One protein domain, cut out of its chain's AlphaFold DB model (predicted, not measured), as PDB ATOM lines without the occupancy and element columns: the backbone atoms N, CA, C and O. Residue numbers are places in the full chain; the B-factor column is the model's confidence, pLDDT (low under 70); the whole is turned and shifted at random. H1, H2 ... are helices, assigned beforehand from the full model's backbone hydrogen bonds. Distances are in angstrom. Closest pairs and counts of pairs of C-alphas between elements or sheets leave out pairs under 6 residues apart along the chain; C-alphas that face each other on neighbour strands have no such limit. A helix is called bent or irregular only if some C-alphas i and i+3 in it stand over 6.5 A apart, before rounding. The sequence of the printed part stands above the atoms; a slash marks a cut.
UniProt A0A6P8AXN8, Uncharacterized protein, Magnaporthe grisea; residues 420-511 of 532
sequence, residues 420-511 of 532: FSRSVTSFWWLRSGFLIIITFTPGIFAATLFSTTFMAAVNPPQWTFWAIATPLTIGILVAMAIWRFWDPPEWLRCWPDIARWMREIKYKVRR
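AT A GLANCE: This is residues 420 to 511 of the 532 residues of an uncharacterized protein of Magnaporthe grisea (UniProt A0A6P8AXN8). Long helices H1, bent, and H3 make an open V, side by side at arm H1b. H4 and H5 fold back beyond H3. The 92 printed residues, with five named helices, form an extended, all helix domain: radius of gyration of the C-alphas 19.1 A, spans 56 by 34 by 23 A.

HOW THE PARTS SIT: Look at H1, residues 420 to 451, by its hydrogen bonds assigned as one helix but bent between arms H1a and H1b: C-alphas 439 and 442 are 6.9 A apart. H3, residues 463 to 485, touches H1b, opposite ways at a shallow tilt of 19 degrees; the closest C-alphas, of Pro 442 and Leu 472, are 6.3 A apart. H4, residues 490 to 494, has 0 of 1 O i to N i+4 and 2 of 2 O i to N i+3 pairs within hydrogen-bond range.

IN THESE COORDINATES: Find C-alpha 420 at (80.451, 88.646, -3.203); H1a runs 27.3 A. After H2, residues 453 to 458, H3 runs 32.8 A. H5, residues 496 to 511, ends at (68.195, 71.310, -3.368).

THE WHOLE: The printed part has no cut; 35 residues have pLDDT under 70, among them 420 to 432.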
ATOM      1  N   PHE A 420      81.034  89.925  -2.807       40.12
ATOM      2  CA  PHE A 420      80.451  88.646  -3.203       40.12
ATOM      3  C   PHE A 420      79.011  88.502  -2.719       40.12
ATOM      4  O   PHE A 420      78.227  87.885  -3.421       40.12
ATOM      5  N   SER A 421      78.607  89.088  -1.594       42.75
ATOM      6  CA  SER A 421      77.213  89.111  -1.135       42.75
ATOM      7  C   SER A 421      76.392  90.109  -1.958       42.75
ATOM      8  O   SER A 421      75.286  89.770  -2.393       42.75
ATOM      9  N   ARG A 422      76.971  91.266  -2.331       43.62
ATOM     10  CA  ARG A 422      76.444  92.142  -3.396       43.62
ATOM     11  C   ARG A 422      76.461  91.476  -4.770       43.62
ATOM     12  O   ARG A 422      75.527  91.667  -5.541       43.62
ATOM     13  N   SER A 423      77.464  90.658  -5.091       46.62
ATOM     14  CA  SER A 423      77.527  89.919  -6.363       46.62
ATOM     15  C   SER A 423      76.545  88.751  -6.407       46.62
ATOM     16  O   SER A 423      75.939  88.522  -7.437       46.62
ATOM     17  N   VAL A 424      76.287  88.048  -5.301       47.00
ATOM     18  CA  VAL A 424      75.304  86.954  -5.228       47.00
ATOM     19  C   VAL A 424      73.882  87.503  -5.299       47.00
ATOM     20  O   VAL A 424      73.037  86.892  -5.949       47.00
ATOM     21  N   THR A 425      73.615  88.673  -4.715       51.19
ATOM     22  CA  THR A 425      72.340  89.386  -4.907       51.19
ATOM     23  C   THR A 425      72.216  89.940  -6.329       51.19
ATOM     24  O   THR A 425      71.184  89.733  -6.960       51.19
ATOM     25  N   SER A 426      73.278  90.518  -6.903       48.84
ATOM     26  CA  SER A 426      73.304  90.953  -8.314       48.84
ATOM     27  C   SER A 426      73.171  89.784  -9.298       48.84
ATOM     28  O   SER A 426      72.511  89.908 -10.321       48.84
ATOM     29  N   PHE A 427      73.732  88.619  -8.971       50.25
ATOM     30  CA  PHE A 427      73.620  87.377  -9.732       50.25
ATOM     31  C   PHE A 427      72.229  86.760  -9.587       50.25
ATOM     32  O   PHE A 427      71.730  86.157 -10.531       50.25
ATOM     33  N   TRP A 428      71.569  86.938  -8.439       56.62
ATOM     34  CA  TRP A 428      70.164  86.577  -8.257       56.62
ATOM     35  C   TRP A 428      69.253  87.456  -9.123       56.62
ATOM     36  O   TRP A 428      68.405  86.923  -9.833       56.62
ATOM     37  N   TRP A 429      69.496  88.771  -9.164       60.81
ATOM     38  CA  TRP A 429      68.799  89.700 -10.062       60.81
ATOM     39  C   TRP A 429      69.063  89.405 -11.542       60.81
ATOM     40  O   TRP A 429      68.113  89.324 -12.316       60.81
ATOM     41  N   LEU A 430      70.315  89.156 -11.936       60.38
ATOM     42  CA  LEU A 430      70.673  88.753 -13.302       60.38
ATOM     43  C   LEU A 430      70.036  87.416 -13.685       60.38
ATOM     44  O   LEU A 430      69.507  87.284 -14.781       60.38
ATOM     45  N   ARG A 431      70.033  86.428 -12.786       59.00
ATOM     46  CA  ARG A 431      69.440  85.106 -13.029       59.00
ATOM     47  C   ARG A 431      67.921  85.172 -13.159       59.00
ATOM     48  O   ARG A 431      67.373  84.545 -14.062       59.00
ATOM     49  N   SER A 432      67.255  85.919 -12.283       66.44
ATOM     50  CA  SER A 432      65.816  86.171 -12.383       66.44
ATOM     51  C   SER A 432      65.495  86.961 -13.652       66.44
ATOM     52  O   SER A 432      64.576  86.591 -14.373       66.44
ATOM     53  N   GLY A 433      66.312  87.961 -14.001       73.19
ATOM     54  CA  GLY A 433      66.200  88.712 -15.251       73.19
ATOM     55  C   GLY A 433      66.331  87.827 -16.492       73.19
ATOM     56  O   GLY A 433      65.464  87.863 -17.355       73.19
ATOM     57  N   PHE A 434      67.348  86.964 -16.560       72.94
ATOM     58  CA  PHE A 434      67.533  86.026 -17.673       72.94
ATOM     59  C   PHE A 434      66.396  85.009 -17.784       72.94
ATOM     60  O   PHE A 434      65.954  84.720 -18.892       72.94
ATOM     61  N   LEU A 435      65.894  84.480 -16.663       70.38
ATOM     62  CA  LEU A 435      64.748  83.569 -16.674       70.38
ATOM     63  C   LEU A 435      63.479  84.266 -17.165       70.38
ATOM     64  O   LEU A 435      62.770  83.704 -17.994       70.38
ATOM     65  N   ILE A 436      63.218  85.493 -16.714       78.00
ATOM     66  CA  ILE A 436      62.101  86.310 -17.197       78.00
ATOM     67  C   ILE A 436      62.264  86.554 -18.703       78.00
ATOM     68  O   ILE A 436      61.358  86.240 -19.467       78.00
ATOM     69  N   ILE A 437      63.436  87.005 -19.158       79.50
ATOM     70  CA  ILE A 437      63.701  87.239 -20.583       79.50
ATOM     71  C   ILE A 437      63.456  85.962 -21.390       79.50
ATOM     72  O   ILE A 437      62.664  85.993 -22.323       79.50
ATOM     73  N   ILE A 438      64.044  84.822 -21.022       74.88
ATOM     74  CA  ILE A 438      63.883  83.562 -21.769       74.88
ATOM     75  C   ILE A 438      62.419  83.099 -21.791       74.88
ATOM     76  O   ILE A 438      61.953  82.602 -22.813       74.88
ATOM     77  N   THR A 439      61.676  83.296 -20.699       75.31
ATOM     78  CA  THR A 439      60.270  82.869 -20.601       75.31
ATOM     79  C   THR A 439      59.336  83.771 -21.413       75.31
ATOM     80  O   THR A 439      58.408  83.273 -22.045       75.31
ATOM     81  N   PHE A 440      59.582  85.086 -21.442       79.25
ATOM     82  CA  PHE A 440      58.712  86.057 -22.117       79.25
ATOM     83  C   PHE A 440      59.126  86.378 -23.563       79.25
ATOM     84  O   PHE A 440      58.276  86.795 -24.347       79.25
ATOM     85  N   THR A 441      60.382  86.141 -23.959       81.25
ATOM     86  CA  THR A 441      60.874  86.387 -25.334       81.25
ATOM     87  C   THR A 441      60.013  85.724 -26.419       81.25
ATOM     88  O   THR A 441      59.695  86.405 -27.391       81.25
ATOM     89  N   PRO A 442      59.551  84.464 -26.282       76.81
ATOM     90  CA  PRO A 442      58.645  83.835 -27.251       76.81
ATOM     91  C   PRO A 442      57.331  84.584 -27.434       76.81
ATOM     92  O   PRO A 442      56.869  84.763 -28.556       76.81
ATOM     93  N   GLY A 443      56.732  85.019 -26.322       78.81
ATOM     94  CA  GLY A 443      55.460  85.733 -26.323       78.81
ATOM     95  C   GLY A 443      55.605  87.123 -26.926       78.81
ATOM     96  O   GLY A 443      54.784  87.518 -27.747       78.81
ATOM     97  N   ILE A 444      56.689  87.827 -26.586       83.94
ATOM     98  CA  ILE A 444      57.020  89.132 -27.168       83.94
ATOM     99  C   ILE A 444      57.266  88.988 -28.670       83.94
ATOM    100  O   ILE A 444      56.707  89.758 -29.440       83.94
ATOM    101  N   PHE A 445      58.042  87.987 -29.096       81.62
ATOM    102  CA  PHE A 445      58.330  87.739 -30.508       81.62
ATOM    103  C   PHE A 445      57.073  87.362 -31.302       81.62
ATOM    104  O   PHE A 445      56.860  87.873 -32.395       81.62
ATOM    105  N   ALA A 446      56.201  86.513 -30.751       79.56
ATOM    106  CA  ALA A 446      54.923  86.201 -31.381       79.56
ATOM    107  C   ALA A 446      54.043  87.458 -31.482       79.56
ATOM    108  O   ALA A 446      53.549  87.781 -32.560       79.56
ATOM    109  N   ALA A 447      53.897  88.215 -30.393       81.94
ATOM    110  CA  ALA A 447      53.091  89.433 -30.377       81.94
ATOM    111  C   ALA A 447      53.605  90.491 -31.367       81.94
ATOM    112  O   ALA A 447      52.806  91.088 -32.084       81.94
ATOM    113  N   THR A 448      54.921  90.704 -31.459       85.56
ATOM    114  CA  THR A 448      55.497  91.655 -32.419       85.56
ATOM    115  C   THR A 448      55.308  91.193 -33.854       85.56
ATOM    116  O   THR A 448      54.943  92.010 -34.695       85.56
ATOM    117  N   LEU A 449      55.472  89.900 -34.136       84.00
ATOM    118  CA  LEU A 449      55.310  89.341 -35.476       84.00
ATOM    119  C   LEU A 449      53.862  89.498 -35.976       84.00
ATOM    120  O   LEU A 449      53.660  89.959 -37.098       84.00
ATOM    121  N   PHE A 450      52.862  89.241 -35.127       82.00
ATOM    122  CA  PHE A 450      51.441  89.449 -35.456       82.00
ATOM    123  C   PHE A 450      50.992  90.920 -35.429       82.00
ATOM    124  O   PHE A 450      49.981  91.249 -36.042       82.00
ATOM    125  N   SER A 451      51.745  91.808 -34.773       82.31
ATOM    126  CA  SER A 451      51.505  93.260 -34.781       82.31
ATOM    127  C   SER A 451      52.074  93.957 -36.029       82.31
ATOM    128  O   SER A 451      51.780  95.123 -36.294       82.31
ATOM    129  N   THR A 452      52.886  93.264 -36.837       87.81
ATOM    130  CA  THR A 452      53.403  93.840 -38.086       87.81
ATOM    131  C   THR A 452      52.286  94.089 -39.104       87.81
ATOM    132  O   THR A 452      51.370  93.283 -39.271       87.81
ATOM    133  N   THR A 453      52.393  95.190 -39.853       82.69
ATOM    134  CA  THR A 453      51.438  95.563 -40.915       82.69
ATOM    135  C   THR A 453      51.305  94.493 -41.997       82.69
ATOM    136  O   THR A 453      50.239  94.336 -42.584       82.69
ATOM    137  N   PHE A 454      52.365  93.714 -42.218       84.12
ATOM    138  CA  PHE A 454      52.350  92.551 -43.096       84.12
ATOM    139  C   PHE A 454      51.364  91.480 -42.609       84.12
ATOM    140  O   PHE A 454      50.496  91.062 -43.369       84.12
ATOM    141  N   MET A 455      51.430  91.080 -41.335       82.25
ATOM    142  CA  MET A 455      50.500  90.086 -40.787       82.25
ATOM    143  C   MET A 455      49.068  90.617 -40.691       82.25
ATOM    144  O   MET A 455      48.128  89.859 -40.920       82.25
ATOM    145  N   ALA A 456      48.886  91.918 -40.449       79.25
ATOM    146  CA  ALA A 456      47.567  92.548 -40.495       79.25
ATOM    147  C   ALA A 456      46.927  92.479 -41.898       79.25
ATOM    148  O   ALA A 456      45.722  92.271 -42.011       79.25
ATOM    149  N   ALA A 457      47.726  92.595 -42.965       81.19
ATOM    150  CA  ALA A 457      47.245  92.490 -44.345       81.19
ATOM    151  C   ALA A 457      46.877  91.050 -44.748       81.19
ATOM    152  O   ALA A 457      45.941  90.843 -45.516       81.19
ATOM    153  N   VAL A 458      47.596  90.055 -44.216       85.94
ATOM    154  CA  VAL A 458      47.330  88.619 -44.449       85.94
ATOM    155  C   VAL A 458      46.104  88.140 -43.657       85.94
ATOM    156  O   VAL A 458      45.470  87.159 -44.040       85.94
ATOM    157  N   ASN A 459      45.757  88.845 -42.575       87.50
ATOM    158  CA  ASN A 459      44.614  88.588 -41.698       87.50
ATOM    159  C   ASN A 459      44.495  87.104 -41.279       87.50
ATOM    160  O   ASN A 459      43.476  86.450 -41.529       87.50
ATOM    161  N   PRO A 460      45.566  86.525 -40.702       83.81
ATOM    162  CA  PRO A 460      45.625  85.100 -40.456       83.81
ATOM    163  C   PRO A 460      44.619  84.691 -39.364       83.81
ATOM    164  O   PRO A 460      44.398  85.427 -38.397       83.81
ATOM    165  N   PRO A 461      43.998  83.509 -39.489       87.62
ATOM    166  CA  PRO A 461      43.023  83.029 -38.516       87.62
ATOM    167  C   PRO A 461      43.665  82.850 -37.134       87.62
ATOM    168  O   PRO A 461      44.800  82.399 -37.025       87.62
ATOM    169  N   GLN A 462      42.924  83.136 -36.058       81.88
ATOM    170  CA  GLN A 462      43.444  83.190 -34.677       81.88
ATOM    171  C   GLN A 462      44.259  81.957 -34.233       81.88
ATOM    172  O   GLN A 462      45.134  82.065 -33.373       81.88
ATOM    173  N   TRP A 463      44.015  80.782 -34.819       86.62
ATOM    174  CA  TRP A 463      44.754  79.562 -34.499       86.62
ATOM    175  C   TRP A 463      46.236  79.613 -34.909       86.62
ATOM    176  O   TRP A 463      47.048  78.932 -34.285       86.62
ATOM    177  N   THR A 464      46.632  80.434 -35.891       83.94
ATOM    178  CA  THR A 464      48.042  80.536 -36.317       83.94
ATOM    179  C   THR A 464      48.934  81.129 -35.233       83.94
ATOM    180  O   THR A 464      50.112  80.792 -35.157       83.94
ATOM    181  N   PHE A 465      48.380  81.982 -34.363       81.56
ATOM    182  CA  PHE A 465      49.097  82.491 -33.194       81.56
ATOM    183  C   PHE A 465      49.480  81.347 -32.250       81.56
ATOM    184  O   PHE A 465      50.649  81.189 -31.890       81.56
ATOM    185  N   TRP A 466      48.511  80.493 -31.920       82.88
ATOM    186  CA  TRP A 466      48.722  79.327 -31.061       82.88
ATOM    187  C   TRP A 466      49.650  78.296 -31.708       82.88
ATOM    188  O   TRP A 466      50.520  77.746 -31.035       82.88
ATOM    189  N   ALA A 467      49.553  78.112 -33.027       86.06
ATOM    190  CA  ALA A 467      50.435  77.221 -33.775       86.06
ATOM    191  C   ALA A 467      51.918  77.628 -33.710       86.06
ATOM    192  O   ALA A 467      52.776  76.766 -33.870       86.06
ATOM    193  N   ILE A 468      52.235  78.902 -33.451       82.75
ATOM    194  CA  ILE A 468      53.616  79.392 -33.307       82.75
ATOM    195  C   ILE A 468      54.022  79.472 -31.830       82.75
ATOM    196  O   ILE A 468      55.114  79.037 -31.464       82.75
ATOM    197  N   ALA A 469      53.151  79.981 -30.956       78.62
ATOM    198  CA  ALA A 469      53.463  80.176 -29.540       78.62
ATOM    199  C   ALA A 469      53.658  78.850 -28.774       78.62
ATOM    200  O   ALA A 469      54.570  78.725 -27.948       78.62
ATOM    201  N   THR A 470      52.836  77.836 -29.055       82.25
ATOM    202  CA  THR A 470      52.889  76.533 -28.375       82.25
ATOM    203  C   THR A 470      54.182  75.746 -28.655       82.25
ATOM    204  O   THR A 470      54.824  75.315 -27.699       82.25
ATOM    205  N   PRO A 471      54.660  75.565 -29.901       84.12
ATOM    206  CA  PRO A 471      55.925  74.863 -30.126       84.12
ATOM    207  C   PRO A 471      57.141  75.629 -29.594       84.12
ATOM    208  O   PRO A 471      58.093  75.000 -29.137       84.12
ATOM    209  N   LEU A 472      57.112  76.966 -29.582       79.25
ATOM    210  CA  LEU A 472      58.210  77.774 -29.037       79.25
ATOM    211  C   LEU A 472      58.322  77.608 -27.513       79.25
ATOM    212  O   LEU A 472      59.417  77.425 -26.978       79.25
ATOM    213  N   THR A 473      57.182  77.586 -26.819       79.00
ATOM    214  CA  THR A 473      57.130  77.303 -25.375       79.00
ATOM    215  C   THR A 473      57.541  75.863 -25.059       79.00
ATOM    216  O   THR A 473      58.358  75.651 -24.161       79.00
ATOM    217  N   ILE A 474      57.077  74.877 -25.835       83.81
ATOM    218  CA  ILE A 474      57.514  73.476 -25.702       83.81
ATOM    219  C   ILE A 474      59.024  73.347 -25.939       83.81
ATOM    220  O   ILE A 474      59.702  72.686 -25.157       83.81
ATOM    221  N   GLY A 475      59.580  74.007 -26.958       84.12
ATOM    222  CA  GLY A 475      61.015  73.977 -27.256       84.12
ATOM    223  C   GLY A 475      61.873  74.485 -26.095       84.12
ATOM    224  O   GLY A 475      62.894  73.883 -25.765       84.12
ATOM    225  N   ILE A 476      61.424  75.536 -25.408       78.81
ATOM    226  CA  ILE A 476      62.105  76.071 -24.221       78.81
ATOM    227  C   ILE A 476      61.990  75.121 -23.026       78.81
ATOM    228  O   ILE A 476      62.976  74.909 -22.316       78.81
ATOM    229  N   LEU A 477      60.826  74.500 -22.816       79.69
ATOM    230  CA  LEU A 477      60.651  73.480 -21.777       79.69
ATOM    231  C   LEU A 477      61.533  72.252 -22.035       79.69
ATOM    232  O   LEU A 477      62.157  71.742 -21.106       79.69
ATOM    233  N   VAL A 478      61.647  71.815 -23.292       82.50
ATOM    234  CA  VAL A 478      62.532  70.717 -23.701       82.50
ATOM    235  C   VAL A 478      63.996  71.103 -23.516       82.50
ATOM    236  O   VAL A 478      64.748  70.315 -22.957       82.50
ATOM    237  N   ALA A 479      64.413  72.314 -23.891       76.62
ATOM    238  CA  ALA A 479      65.776  72.789 -23.646       76.62
ATOM    239  C   ALA A 479      66.107  72.832 -22.141       76.62
ATOM    240  O   ALA A 479      67.189  72.409 -21.729       76.62
ATOM    241  N   MET A 480      65.157  73.257 -21.301       74.38
ATOM    242  CA  MET A 480      65.291  73.200 -19.841       74.38
ATOM    243  C   MET A 480      65.344  71.763 -19.306       74.38
ATOM    244  O   MET A 480      66.118  71.476 -18.390       74.38
ATOM    245  N   ALA A 481      64.558  70.844 -19.871       77.06
ATOM    246  CA  ALA A 481      64.591  69.432 -19.508       77.06
ATOM    247  C   ALA A 481      65.918  68.780 -19.922       77.06
ATOM    248  O   ALA A 481      66.554  68.121 -19.102       77.06
ATOM    249  N   ILE A 482      66.393  69.028 -21.145       78.81
ATOM    250  CA  ILE A 482      67.705  68.580 -21.625       78.81
ATOM    251  C   ILE A 482      68.785  69.108 -20.689       78.81
ATOM    252  O   ILE A 482      69.580  68.317 -20.205       78.81
ATOM    253  N   TRP A 483      68.765  70.391 -20.326       75.69
ATOM    254  CA  TRP A 483      69.696  70.949 -19.341       75.69
ATOM    255  C   TRP A 483      69.635  70.233 -17.978       75.69
ATOM    256  O   TRP A 483      70.664  69.989 -17.348       75.69
ATOM    257  N   ARG A 484      68.437  69.851 -17.513       69.44
ATOM    258  CA  ARG A 484      68.240  69.106 -16.255       69.44
ATOM    259  C   ARG A 484      68.853  67.702 -16.308       69.44
ATOM    260  O   ARG A 484      69.448  67.262 -15.314       69.44
ATOM    261  N   PHE A 485      68.696  67.013 -17.435       72.81
ATOM    262  CA  PHE A 485      69.176  65.645 -17.654       72.81
ATOM    263  C   PHE A 485      70.581  65.573 -18.254       72.81
ATOM    264  O   PHE A 485      71.161  64.495 -18.306       72.81
ATOM    265  N   TRP A 486      71.159  66.704 -18.651       74.12
ATOM    266  CA  TRP A 486      72.486  66.749 -19.237       74.12
ATOM    267  C   TRP A 486      73.537  66.362 -18.202       74.12
ATOM    268  O   TRP A 486      73.682  67.006 -17.152       74.12
ATOM    269  N   ASP A 487      74.264  65.293 -18.500       65.50
ATOM    270  CA  ASP A 487      75.484  64.936 -17.800       65.50
ATOM    271  C   ASP A 487      76.686  65.460 -18.589       65.50
ATOM    272  O   ASP A 487      76.688  65.412 -19.822       65.50
ATOM    273  N   PRO A 488      77.699  66.012 -17.898       63.97
ATOM    274  CA  PRO A 488      78.811  66.656 -18.570       63.97
ATOM    275  C   PRO A 488      79.559  65.627 -19.436       63.97
ATOM    276  O   PRO A 488      79.929  64.563 -18.925       63.97
ATOM    277  N   PRO A 489      79.799  65.931 -20.723       68.19
ATOM    278  CA  PRO A 489      80.488  65.032 -21.637       68.19
ATOM    279  C   PRO A 489      81.933  64.790 -21.185       68.19
ATOM    280  O   PRO A 489      82.528  65.597 -20.468       68.19
ATOM    281  N   GLU A 490      82.511  63.665 -21.602       69.38
ATOM    282  CA  GLU A 490      83.777  63.170 -21.047       69.38
ATOM    283  C   GLU A 490      84.959  64.125 -21.244       69.38
ATOM    284  O   GLU A 490      85.798  64.241 -20.356       69.38
ATOM    285  N   TRP A 491      84.980  64.898 -22.332       73.19
ATOM    286  CA  TRP A 491      86.003  65.922 -22.574       73.19
ATOM    287  C   TRP A 491      85.981  67.052 -21.532       73.19
ATOM    288  O   TRP A 491      87.020  67.625 -21.205       73.19
ATOM    289  N   LEU A 492      84.820  67.331 -20.931       54.44
ATOM    290  CA  LEU A 492      84.681  68.301 -19.844       54.44
ATOM    291  C   LEU A 492      85.240  67.763 -18.517       54.44
ATOM    292  O   LEU A 492      85.525  68.547 -17.611       54.44
ATOM    293  N   ARG A 493      85.463  66.443 -18.388       58.78
ATOM    294  CA  ARG A 493      86.148  65.847 -17.223       58.78
ATOM    295  C   ARG A 493      87.647  66.152 -17.204       58.78
ATOM    296  O   ARG A 493      88.236  66.109 -16.128       58.78
ATOM    297  N   CYS A 494      88.241  66.520 -18.342       64.75
ATOM    298  CA  CYS A 494      89.630  66.984 -18.414       64.75
ATOM    299  C   CYS A 494      89.843  68.339 -17.716       64.75
ATOM    300  O   CYS A 494      90.983  68.709 -17.449       64.75
ATOM    301  N   TRP A 495      88.763  69.060 -17.389       64.75
ATOM    302  CA  TRP A 495      88.788  70.345 -16.689       64.75
ATOM    303  C   TRP A 495      88.088  70.203 -15.330       64.75
ATOM    304  O   TRP A 495      86.921  70.585 -15.175       64.75
ATOM    305  N   PRO A 496      88.773  69.616 -14.328       60.88
ATOM    306  CA  PRO A 496      88.150  69.173 -13.083       60.88
ATOM    307  C   PRO A 496      87.489  70.310 -12.301       60.88
ATOM    308  O   PRO A 496      86.480  70.072 -11.638       60.88
ATOM    309  N   ASP A 497      87.989  71.541 -12.416       63.44
ATOM    310  CA  ASP A 497      87.426  72.699 -11.719       63.44
ATOM    311  C   ASP A 497      86.109  73.178 -12.340       63.44
ATOM    312  O   ASP A 497      85.154  73.449 -11.613       63.44
ATOM    313  N   ILE A 498      85.999  73.166 -13.672       60.00
ATOM    314  CA  ILE A 498      84.761  73.518 -14.386       60.00
ATOM    315  C   ILE A 498      83.702  72.432 -14.163       60.00
ATOM    316  O   ILE A 498      82.551  72.728 -13.836       60.00
ATOM    317  N   ALA A 499      84.095  71.157 -14.244       64.12
ATOM    318  CA  ALA A 499      83.200  70.033 -13.984       64.12
ATOM    319  C   ALA A 499      82.734  69.965 -12.517       64.12
ATOM    320  O   ALA A 499      81.629  69.484 -12.242       64.12
ATOM    321  N   ARG A 500      83.565  70.409 -11.561       66.44
ATOM    322  CA  ARG A 500      83.196  70.530 -10.142       66.44
ATOM    323  C   ARG A 500      82.228  71.694  -9.941       66.44
ATOM    324  O   ARG A 500      81.176  71.492  -9.341       66.44
ATOM    325  N   TRP A 501      82.528  72.858 -10.516       75.00
ATOM    326  CA  TRP A 501      81.674  74.045 -10.459       75.00
ATOM    327  C   TRP A 501      80.276  73.788 -11.045       75.00
ATOM    328  O   TRP A 501      79.271  74.065 -10.389       75.00
ATOM    329  N   MET A 502      80.182  73.150 -12.218       62.56
ATOM    330  CA  MET A 502      78.894  72.802 -12.838       62.56
ATOM    331  C   MET A 502      78.088  71.786 -12.014       62.56
ATOM    332  O   MET A 502      76.872  71.931 -11.875       62.56
ATOM    333  N   ARG A 503      78.744  70.780 -11.414       71.94
ATOM    334  CA  ARG A 503      78.083  69.821 -10.509       71.94
ATOM    335  C   ARG A 503      77.561  70.493  -9.246       71.94
ATOM    336  O   ARG A 503      76.450  70.195  -8.815       71.94
ATOM    337  N   GLU A 504      78.324  71.421  -8.682       72.88
ATOM    338  CA  GLU A 504      77.921  72.155  -7.487       72.88
ATOM    339  C   GLU A 504      76.739  73.094  -7.769       72.88
ATOM    340  O   GLU A 504      75.830  73.212  -6.945       72.88
ATOM    341  N   ILE A 505      76.683  73.685  -8.966       67.44
ATOM    342  CA  ILE A 505      75.518  74.439  -9.443       67.44
ATOM    343  C   ILE A 505      74.306  73.520  -9.621       67.44
ATOM    344  O   ILE A 505      73.240  73.831  -9.089       67.44
ATOM    345  N   LYS A 506      74.452  72.374 -10.303       68.19
ATOM    346  CA  LYS A 506      73.365  71.394 -10.505       68.19
ATOM    347  C   LYS A 506      72.801  70.914  -9.158       68.19
ATOM    348  O   LYS A 506      71.584  70.880  -8.977       68.19
ATOM    349  N   TYR A 507      73.676  70.640  -8.190       69.44
ATOM    350  CA  TYR A 507      73.309  70.226  -6.834       69.44
ATOM    351  C   TYR A 507      72.595  71.334  -6.043       69.44
ATOM    352  O   TYR A 507      71.523  71.104  -5.480       69.44
ATOM    353  N   LYS A 508      73.132  72.564  -6.046       67.06
ATOM    354  CA  LYS A 508      72.506  73.720  -5.373       67.06
ATOM    355  C   LYS A 508      71.142  74.069  -5.971       67.06
ATOM    356  O   LYS A 508      70.256  74.489  -5.232       67.06
ATOM    357  N   VAL A 509      70.962  73.868  -7.278       61.09
ATOM    358  CA  VAL A 509      69.677  74.056  -7.960       61.09
ATOM    359  C   VAL A 509      68.674  72.976  -7.543       61.09
ATOM    360  O   VAL A 509      67.590  73.335  -7.098       61.09
ATOM    361  N   ARG A 510      69.025  71.680  -7.579       67.31
ATOM    362  CA  ARG A 510      68.106  70.602  -7.142       67.31
ATOM    363  C   ARG A 510      67.606  70.801  -5.712       67.31
ATOM    364  O   ARG A 510      66.405  70.741  -5.477       67.31
ATOM    365  N   ARG A 511      68.516  71.133  -4.791       62.06
ATOM    366  CA  ARG A 511      68.195  71.310  -3.368       62.06
ATOM    367  C   ARG A 511      67.233  72.473  -3.101       62.06
ATOM    368  O   ARG A 511      66.479  72.423  -2.141       62.06
TER     369      ARG A 511